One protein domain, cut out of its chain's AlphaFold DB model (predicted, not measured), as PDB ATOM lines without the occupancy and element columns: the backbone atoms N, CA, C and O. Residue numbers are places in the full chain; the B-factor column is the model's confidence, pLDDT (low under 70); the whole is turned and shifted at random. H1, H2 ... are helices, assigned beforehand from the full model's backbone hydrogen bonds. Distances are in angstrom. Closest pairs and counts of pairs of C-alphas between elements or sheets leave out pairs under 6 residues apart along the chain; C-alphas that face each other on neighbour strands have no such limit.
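AT A GLANCE: This is residues 58 to 118 of the 209 residues of an uncharacterized protein of Aegilops tauschii subsp. strangulata (UniProt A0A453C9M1). A long helix, H1, makes a lopsided hairpin with a much shorter one, H2, which folds back on its residues 85 to 89; residues 58 to 77 of H1 stick out as a free arm that makes much of the length. The printed part has 61 residues with two named helices, H1 then H2, no named strand, and is all helix. It is extended, with a radius of gyration of the C-alphas of 17.3 A, and spans 58 by 21 by 12 A.

HOW THE PARTS SIT: H1, residues 58 to 92, and H2, residues 105 to 117, form a helical hairpin. They touch through residues 85 to 89 and 107 to 111 alone; the closest C-alphas, of Ala 89 and Ile 108, are 6.7 A apart. They run opposite ways at a shallow tilt of 22 degrees. In both, every O i to N i+4 pair is within hydrogen-bond range.

IN THESE COORDINATES: H1 begins at C-alpha 58 (10.158, 25.097, 82.480) and is 46.9 A long. H2, 18.1 A long, ends at C-alpha 117 (10.415, 17.670, 44.566).

THE WHOLE: The C-alphas farthest apart, of Asn 58 and Gly 101, are 57.9 A apart. The printed part has no cut. The link, residues 93 to 104, is long; residues 96 to 103 have pLDDT under 70.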
ATOM      1  N   ASN A  58       9.023  25.873  82.976       94.12
ATOM      2  CA  ASN A  58      10.158  25.097  82.480       94.12
ATOM      3  C   ASN A  58       9.755  24.292  81.244       94.12
ATOM      4  O   ASN A  58      10.468  24.322  80.241       94.12
ATOM      5  N   ALA A  59       8.584  23.649  81.274       95.31
ATOM      6  CA  ALA A  59       8.033  22.958  80.111       95.31
ATOM      7  C   ALA A  59       7.794  23.920  78.937       95.31
ATOM      8  O   ALA A  59       8.167  23.619  77.800       95.31
ATOM      9  N   LEU A  60       7.234  25.109  79.200       94.31
ATOM     10  CA  LEU A  60       7.057  26.130  78.165       94.31
ATOM     11  C   LEU A  60       8.401  26.566  77.563       94.31
ATOM     12  O   LEU A  60       8.539  26.615  76.341       94.31
ATOM     13  N   SER A  61       9.395  26.848  78.406       94.62
ATOM     14  CA  SER A  61      10.741  27.235  77.971       94.62
ATOM     15  C   SER A  61      11.403  26.150  77.115       94.62
ATOM     16  O   SER A  61      11.957  26.445  76.053       94.62
ATOM     17  N   ALA A  62      11.290  24.881  77.518       93.75
ATOM     18  CA  ALA A  62      11.810  23.746  76.760       93.75
ATOM     19  C   ALA A  62      11.134  23.616  75.386       93.75
ATOM     20  O   ALA A  62      11.820  23.460  74.374       93.75
ATOM     21  N   ASN A  63       9.807  23.759  75.327       95.19
ATOM     22  CA  ASN A  63       9.049  23.711  74.077       95.19
ATOM     23  C   ASN A  63       9.423  24.857  73.129       95.19
ATOM     24  O   ASN A  63       9.667  24.619  71.947       95.19
ATOM     25  N   LEU A  64       9.529  26.085  73.645       95.31
ATOM     26  CA  LEU A  64       9.977  27.239  72.863       95.31
ATOM     27  C   LEU A  64      11.406  27.045  72.353       95.31
ATOM     28  O   LEU A  64      11.681  27.314  71.188       95.31
ATOM     29  N   THR A  65      12.303  26.530  73.194       91.88
ATOM     30  CA  THR A  65      13.692  26.246  72.810       91.88
ATOM     31  C   THR A  65      13.749  25.204  71.696       91.88
ATOM     32  O   THR A  65      14.466  25.399  70.714       91.88
ATOM     33  N   LYS A  66      12.960  24.127  71.803       93.75
ATOM     34  CA  LYS A  66      12.855  23.090  70.772       93.75
ATOM     35  C   LYS A  66      12.357  23.672  69.451       93.75
ATOM     36  O   LYS A  66      13.020  23.508  68.433       93.75
ATOM     37  N   TRP A  67      11.248  24.406  69.481       95.38
ATOM     38  CA  TRP A  67      10.675  25.021  68.285       95.38
ATOM     39  C   TRP A  67      11.640  26.017  67.625       95.38
ATOM     40  O   TRP A  67      11.860  25.967  66.418       95.38
ATOM     41  N   LEU A  68      12.294  26.879  68.409       93.19
ATOM     42  CA  LEU A  68      13.302  27.807  67.887       93.19
ATOM     43  C   LEU A  68      14.501  27.072  67.279       93.19
ATOM     44  O   LEU A  68      15.019  27.511  66.254       93.19
ATOM     45  N   SER A  69      14.907  25.942  67.862       88.00
ATOM     46  CA  SER A  69      15.975  25.095  67.316       88.00
ATOM     47  C   SER A  69      15.565  24.456  65.987       88.00
ATOM     48  O   SER A  69      16.365  24.387  65.060       88.00
ATOM     49  N   GLU A  70      14.313  24.018  65.851       89.94
ATOM     50  CA  GLU A  70      13.769  23.499  64.588       89.94
ATOM     51  C   GLU A  70      13.745  24.579  63.499       89.94
ATOM     52  O   GLU A  70      14.148  24.322  62.361       89.94
ATOM     53  N   VAL A  71      13.351  25.808  63.854       91.50
ATOM     54  CA  VAL A  71      13.397  26.962  62.945       91.50
ATOM     55  C   VAL A  71      14.837  27.275  62.537       91.50
ATOM     56  O   VAL A  71      15.102  27.418  61.344       91.50
ATOM     57  N   GLU A  72      15.770  27.350  63.490       89.06
ATOM     58  CA  GLU A  72      17.198  27.594  63.242       89.06
ATOM     59  C   GLU A  72      17.778  26.535  62.291       89.06
ATOM     60  O   GLU A  72      18.305  26.877  61.230       89.06
ATOM     61  N   ASN A  73      17.565  25.253  62.590       86.00
ATOM     62  CA  ASN A  73      18.011  24.135  61.759       86.00
ATOM     63  C   ASN A  73      17.408  24.173  60.348       86.00
ATOM     64  O   ASN A  73      18.102  23.896  59.373       86.00
ATOM     65  N   SER A  74      16.134  24.550  60.208       86.88
ATOM     66  CA  SER A  74      15.503  24.719  58.894       86.88
ATOM     67  C   SER A  74      16.197  25.801  58.060       86.88
ATOM     68  O   SER A  74      16.368  25.639  56.851       86.88
ATOM     69  N   LYS A  75      16.624  26.906  58.685       89.69
ATOM     70  CA  LYS A  75      17.355  27.979  57.994       89.69
ATOM     71  C   LYS A  75      18.765  27.545  57.604       89.69
ATOM     72  O   LYS A  75      19.166  27.821  56.477       89.69
ATOM     73  N   ILE A  76      19.471  26.844  58.491       86.25
ATOM     74  CA  ILE A  76      20.815  26.315  58.216       86.25
ATOM     75  C   ILE A  76      20.768  25.343  57.030       86.25
ATOM     76  O   ILE A  76      21.466  25.571  56.048       86.25
ATOM     77  N   ARG A  77      19.845  24.370  57.025       85.56
ATOM     78  CA  ARG A  77      19.690  23.414  55.907       85.56
ATOM     79  C   ARG A  77      19.441  24.089  54.559       85.56
ATOM     80  O   ARG A  77      19.954  23.646  53.541       85.56
ATOM     81  N   LYS A  78      18.661  25.176  54.535       88.12
ATOM     82  CA  LYS A  78      18.432  25.952  53.305       88.12
ATOM     83  C   LYS A  78      19.726  26.580  52.785       88.12
ATOM     84  O   LYS A  78      19.962  26.552  51.582       88.12
ATOM     85  N   LEU A  79      20.556  27.123  53.677       88.94
ATOM     86  CA  LEU A  79      21.864  27.670  53.312       88.94
ATOM     87  C   LEU A  79      22.830  26.573  52.854       88.94
ATOM     88  O   LEU A  79      23.486  26.753  51.832       88.94
ATOM     89  N   ASP A  80      22.865  25.437  53.547       86.06
ATOM     90  CA  ASP A  80      23.673  24.277  53.165       86.06
ATOM     91  C   ASP A  80      23.281  23.741  51.784       86.06
ATOM     92  O   ASP A  80      24.145  23.533  50.937       86.06
ATOM     93  N   ALA A  81      21.982  23.613  51.492       86.69
ATOM     94  CA  ALA A  81      21.502  23.204  50.173       86.69
ATOM     95  C   ALA A  81      21.948  24.178  49.065       86.69
ATOM     96  O   ALA A  81      22.399  23.751  47.998       86.69
ATOM     97  N   MET A  82      21.875  25.491  49.322       88.19
ATOM     98  CA  MET A  82      22.371  26.510  48.390       88.19
ATOM     99  C   MET A  82      23.890  26.422  48.199       88.19
ATOM    100  O   MET A  82      24.371  26.483  47.065       88.19
ATOM    101  N   PHE A  83      24.647  26.260  49.286       86.88
ATOM    102  CA  PHE A  83      26.099  26.127  49.237       86.88
ATOM    103  C   PHE A  83      26.518  24.859  48.490       86.88
ATOM    104  O   PHE A  83      27.359  24.931  47.598       86.88
ATOM    105  N   ALA A  84      25.904  23.717  48.793       85.12
ATOM    106  CA  ALA A  84      26.173  22.445  48.139       85.12
ATOM    107  C   ALA A  84      25.906  22.517  46.629       85.12
ATOM    108  O   ALA A  84      26.704  22.013  45.838       85.12
ATOM    109  N   LEU A  85      24.832  23.196  46.211       86.88
ATOM    110  CA  LEU A  85      24.544  23.450  44.800       86.88
ATOM    111  C   LEU A  85      25.633  24.306  44.137       86.88
ATOM    112  O   LEU A  85      26.130  23.940  43.071       86.88
ATOM    113  N   ALA A  86      26.025  25.417  44.765       86.00
ATOM    114  CA  ALA A  86      27.073  26.297  44.251       86.00
ATOM    115  C   ALA A  86      28.433  25.582  44.174       86.00
ATOM    116  O   ALA A  86      29.120  25.640  43.154       86.00
ATOM    117  N   TYR A  87      28.795  24.841  45.221       85.19
ATOM    118  CA  TYR A  87      30.004  24.027  45.266       85.19
ATOM    119  C   TYR A  87      29.993  22.955  44.173       85.19
ATOM    120  O   TYR A  87      30.976  22.799  43.446       85.19
ATOM    121  N   TYR A  88      28.871  22.253  44.004       82.81
ATOM    122  CA  TYR A  88      28.702  21.266  42.945       82.81
ATOM    123  C   TYR A  88      28.867  21.893  41.558       82.81
ATOM    124  O   TYR A  88      29.599  21.339  40.741       82.81
ATOM    125  N   ALA A  89      28.259  23.052  41.295       83.06
ATOM    126  CA  ALA A  89      28.401  23.741  40.015       83.06
ATOM    127  C   ALA A  89      29.875  24.034  39.686       83.06
ATOM    128  O   ALA A  89      30.314  23.786  38.568       83.06
ATOM    129  N   VAL A  90      30.658  24.476  40.674       81.81
ATOM    130  CA  VAL A  90      32.068  24.853  40.483       81.81
ATOM    131  C   VAL A  90      33.018  23.648  40.443       81.81
ATOM    132  O   VAL A  90      33.976  23.651  39.671       81.81
ATOM    133  N   LYS A  91      32.813  22.639  41.299       80.88
ATOM    134  CA  LYS A  91      33.782  21.549  41.537       80.88
ATOM    135  C   LYS A  91      33.275  20.150  41.189       80.88
ATOM    136  O   LYS A  91      34.083  19.296  40.846       80.88
ATOM    137  N   GLY A  92      31.973  19.897  41.308       76.38
ATOM    138  CA  GLY A  92      31.377  18.560  41.185       76.38
ATOM    139  C   GLY A  92      30.711  18.259  39.839       76.38
ATOM    140  O   GLY A  92      30.438  17.097  39.532       76.38
ATOM    141  N   CYS A  93      30.433  19.278  39.026       78.38
ATOM    142  CA  CYS A  93      29.798  19.109  37.728       78.38
ATOM    143  C   CYS A  93      30.782  18.487  36.728       78.38
ATOM    144  O   CYS A  93      31.744  19.124  36.302       78.38
ATOM    145  N   LYS A  94      30.495  17.253  36.296       75.56
ATOM    146  CA  LYS A  94      31.292  16.515  35.298       75.56
ATOM    147  C   LYS A  94      31.182  17.077  33.874       75.56
ATOM    148  O   LYS A  94      31.799  16.525  32.972       75.56
ATOM    149  N   LYS A  95      30.404  18.152  33.668       73.06
ATOM    150  CA  LYS A  95      30.102  18.746  32.352       73.06
ATOM    151  C   LYS A  95      29.557  17.722  31.342       73.06
ATOM    152  O   LYS A  95      29.827  17.785  30.150       73.06
ATOM    153  N   THR A  96      28.811  16.745  31.847       63.75
ATOM    154  CA  THR A  96      28.042  15.780  31.053       63.75
ATOM    155  C   THR A  96      26.581  16.244  30.973       63.75
ATOM    156  O   THR A  96      26.197  17.177  31.680       63.75
ATOM    157  N   ASP A  97      25.765  15.629  30.112       62.28
ATOM    158  CA  ASP A  97      24.324  15.923  29.974       62.28
ATOM    159  C   ASP A  97      23.994  17.378  29.576       62.28
ATOM    160  O   ASP A  97      23.189  18.059  30.210       62.28
ATOM    161  N   GLY A  98      24.641  17.886  28.520       64.94
ATOM    162  CA  GLY A  98      24.337  19.207  27.945       64.94
ATOM    163  C   GLY A  98      24.963  20.403  28.673       64.94
ATOM    164  O   GLY A  98      24.772  21.539  28.249       64.94
ATOM    165  N   CYS A  99      25.742  20.178  29.734       69.75
ATOM    166  CA  CYS A  99      26.539  21.225  30.376       69.75
ATOM    167  C   CYS A  99      27.861  21.419  29.620       69.75
ATOM    168  O   CYS A  99      28.755  20.584  29.745       69.75
ATOM    169  N   SER A 100      28.014  22.499  28.847       61.88
ATOM    170  CA  SER A 100      29.229  22.755  28.057       61.88
ATOM    171  C   SER A 100      29.956  24.029  28.505       61.88
ATOM    172  O   SER A 100      29.342  25.048  28.806       61.88
ATOM    173  N   GLY A 101      31.291  23.981  28.602       66.44
ATOM    174  CA  GLY A 101      32.100  25.159  28.946       66.44
ATOM    175  C   GLY A 101      31.797  25.741  30.337       66.44
ATOM    176  O   GLY A 101      32.114  25.103  31.348       66.44
ATOM    177  N   SER A 102      31.258  26.964  30.365       63.97
ATOM    178  CA  SER A 102      30.780  27.706  31.546       63.97
ATOM    179  C   SER A 102      29.276  27.547  31.806       63.97
ATOM    180  O   SER A 102      28.757  28.099  32.776       63.97
ATOM    181  N   GLU A 103      28.554  26.817  30.955       66.31
ATOM    182  CA  GLU A 103      27.109  26.634  31.065       66.31
ATOM    183  C   GLU A 103      26.786  25.452  31.983       66.31
ATOM    184  O   GLU A 103      26.729  24.292  31.575       66.31
ATOM    185  N   HIS A 104      26.570  25.760  33.261       73.12
ATOM    186  CA  HIS A 104      26.124  24.798  34.278       73.12
ATOM    187  C   HIS A 104      24.592  24.731  34.409       73.12
ATOM    188  O   HIS A 104      24.068  24.055  35.295       73.12
ATOM    189  N   THR A 105      23.855  25.434  33.549       79.06
ATOM    190  CA  THR A 105      22.404  25.626  33.666       79.06
ATOM    191  C   THR A 105      21.623  24.308  33.781       79.06
ATOM    192  O   THR A 105      20.840  24.196  34.726       79.06
ATOM    193  N   PRO A 106      21.858  23.274  32.944       82.00
ATOM    194  CA  PRO A 106      21.078  22.033  33.020       82.00
ATOM    195  C   PRO A 106      21.297  21.237  34.318       82.00
ATOM    196  O   PRO A 106      20.339  20.760  34.929       82.00
ATOM    197  N   CYS A 107      22.544  21.110  34.791       80.75
ATOM    198  CA  CYS A 107      22.844  20.341  36.004       80.75
ATOM    199  C   CYS A 107      22.382  21.055  37.282       80.75
ATOM    200  O   CYS A 107      21.939  20.402  38.229       80.75
ATOM    201  N   ILE A 108      22.434  22.391  37.292       85.69
ATOM    202  CA  ILE A 108      21.889  23.219  38.369       85.69
ATOM    203  C   ILE A 108      20.363  23.099  38.396       85.69
ATOM    204  O   ILE A 108      19.801  22.819  39.451       85.69
ATOM    205  N   GLN A 109      19.696  23.248  37.245       88.06
ATOM    206  CA  GLN A 109      18.238  23.123  37.136       88.06
ATOM    207  C   GLN A 109      17.742  21.765  37.632       88.06
ATOM    208  O   GLN A 109      16.795  21.724  38.412       88.06
ATOM    209  N   LYS A 110      18.415  20.670  37.259       85.12
ATOM    210  CA  LYS A 110      18.079  19.326  37.748       85.12
ATOM    211  C   LYS A 110      18.098  19.251  39.278       85.12
ATOM    212  O   LYS A 110      17.108  18.851  39.877       85.12
ATOM    213  N   ARG A 111      19.176  19.715  39.919       85.38
ATOM    214  CA  ARG A 111      19.285  19.717  41.390       85.38
ATOM    215  C   ARG A 111      18.272  20.643  42.071       85.38
ATOM    216  O   ARG A 111      17.811  20.326  43.162       85.38
ATOM    217  N   ILE A 112      17.927  21.773  41.449       89.38
ATOM    218  CA  ILE A 112      16.868  22.667  41.941       89.38
ATOM    219  C   ILE A 112      15.520  21.941  41.921       89.38
ATOM    220  O   ILE A 112      14.803  21.957  42.919       89.38
ATOM    221  N   ILE A 113      15.185  21.279  40.810       90.00
ATOM    222  CA  ILE A 113      13.956  20.488  40.689       90.00
ATOM    223  C   ILE A 113      13.942  19.381  41.746       90.00
ATOM    224  O   ILE A 113      12.940  19.236  42.444       90.00
ATOM    225  N   ASP A 114      15.054  18.664  41.930       87.12
ATOM    226  CA  ASP A 114      15.175  17.619  42.951       87.12
ATOM    227  C   ASP A 114      14.928  18.176  44.363       87.12
ATOM    228  O   ASP A 114      14.173  17.584  45.132       87.12
ATOM    229  N   TYR A 115      15.499  19.340  44.697       87.31
ATOM    230  CA  TYR A 115      15.288  20.008  45.986       87.31
ATOM    231  C   TYR A 115      13.806  20.315  46.247       87.31
ATOM    232  O   TYR A 115      13.299  20.001  47.322       87.31
ATOM    233  N   PHE A 116      13.099  20.880  45.264       90.44
ATOM    234  CA  PHE A 116      11.678  21.222  45.399       90.44
ATOM    235  C   PHE A 116      10.733  20.021  45.268       90.44
ATOM    236  O   PHE A 116       9.580  20.111  45.685       90.44
ATOM    237  N   SER A 117      11.204  18.901  44.717       89.31
ATOM    238  CA  SER A 117      10.415  17.670  44.566       89.31
ATOM    239  C   SER A 117      10.481  16.753  45.795       89.31
ATOM    240  O   SER A 117       9.704  15.799  45.893       89.31
ATOM    241  N   LYS A 118      11.390  17.016  46.745       82.19
ATOM    242  CA  LYS A 118      11.486  16.277  48.014       82.19
ATOM    243  C   LYS A 118      10.218  16.477  48.855       82.19
ATOM    244  O   LYS A 118       9.739  17.594  49.029       82.19
TER     245      LYS A 118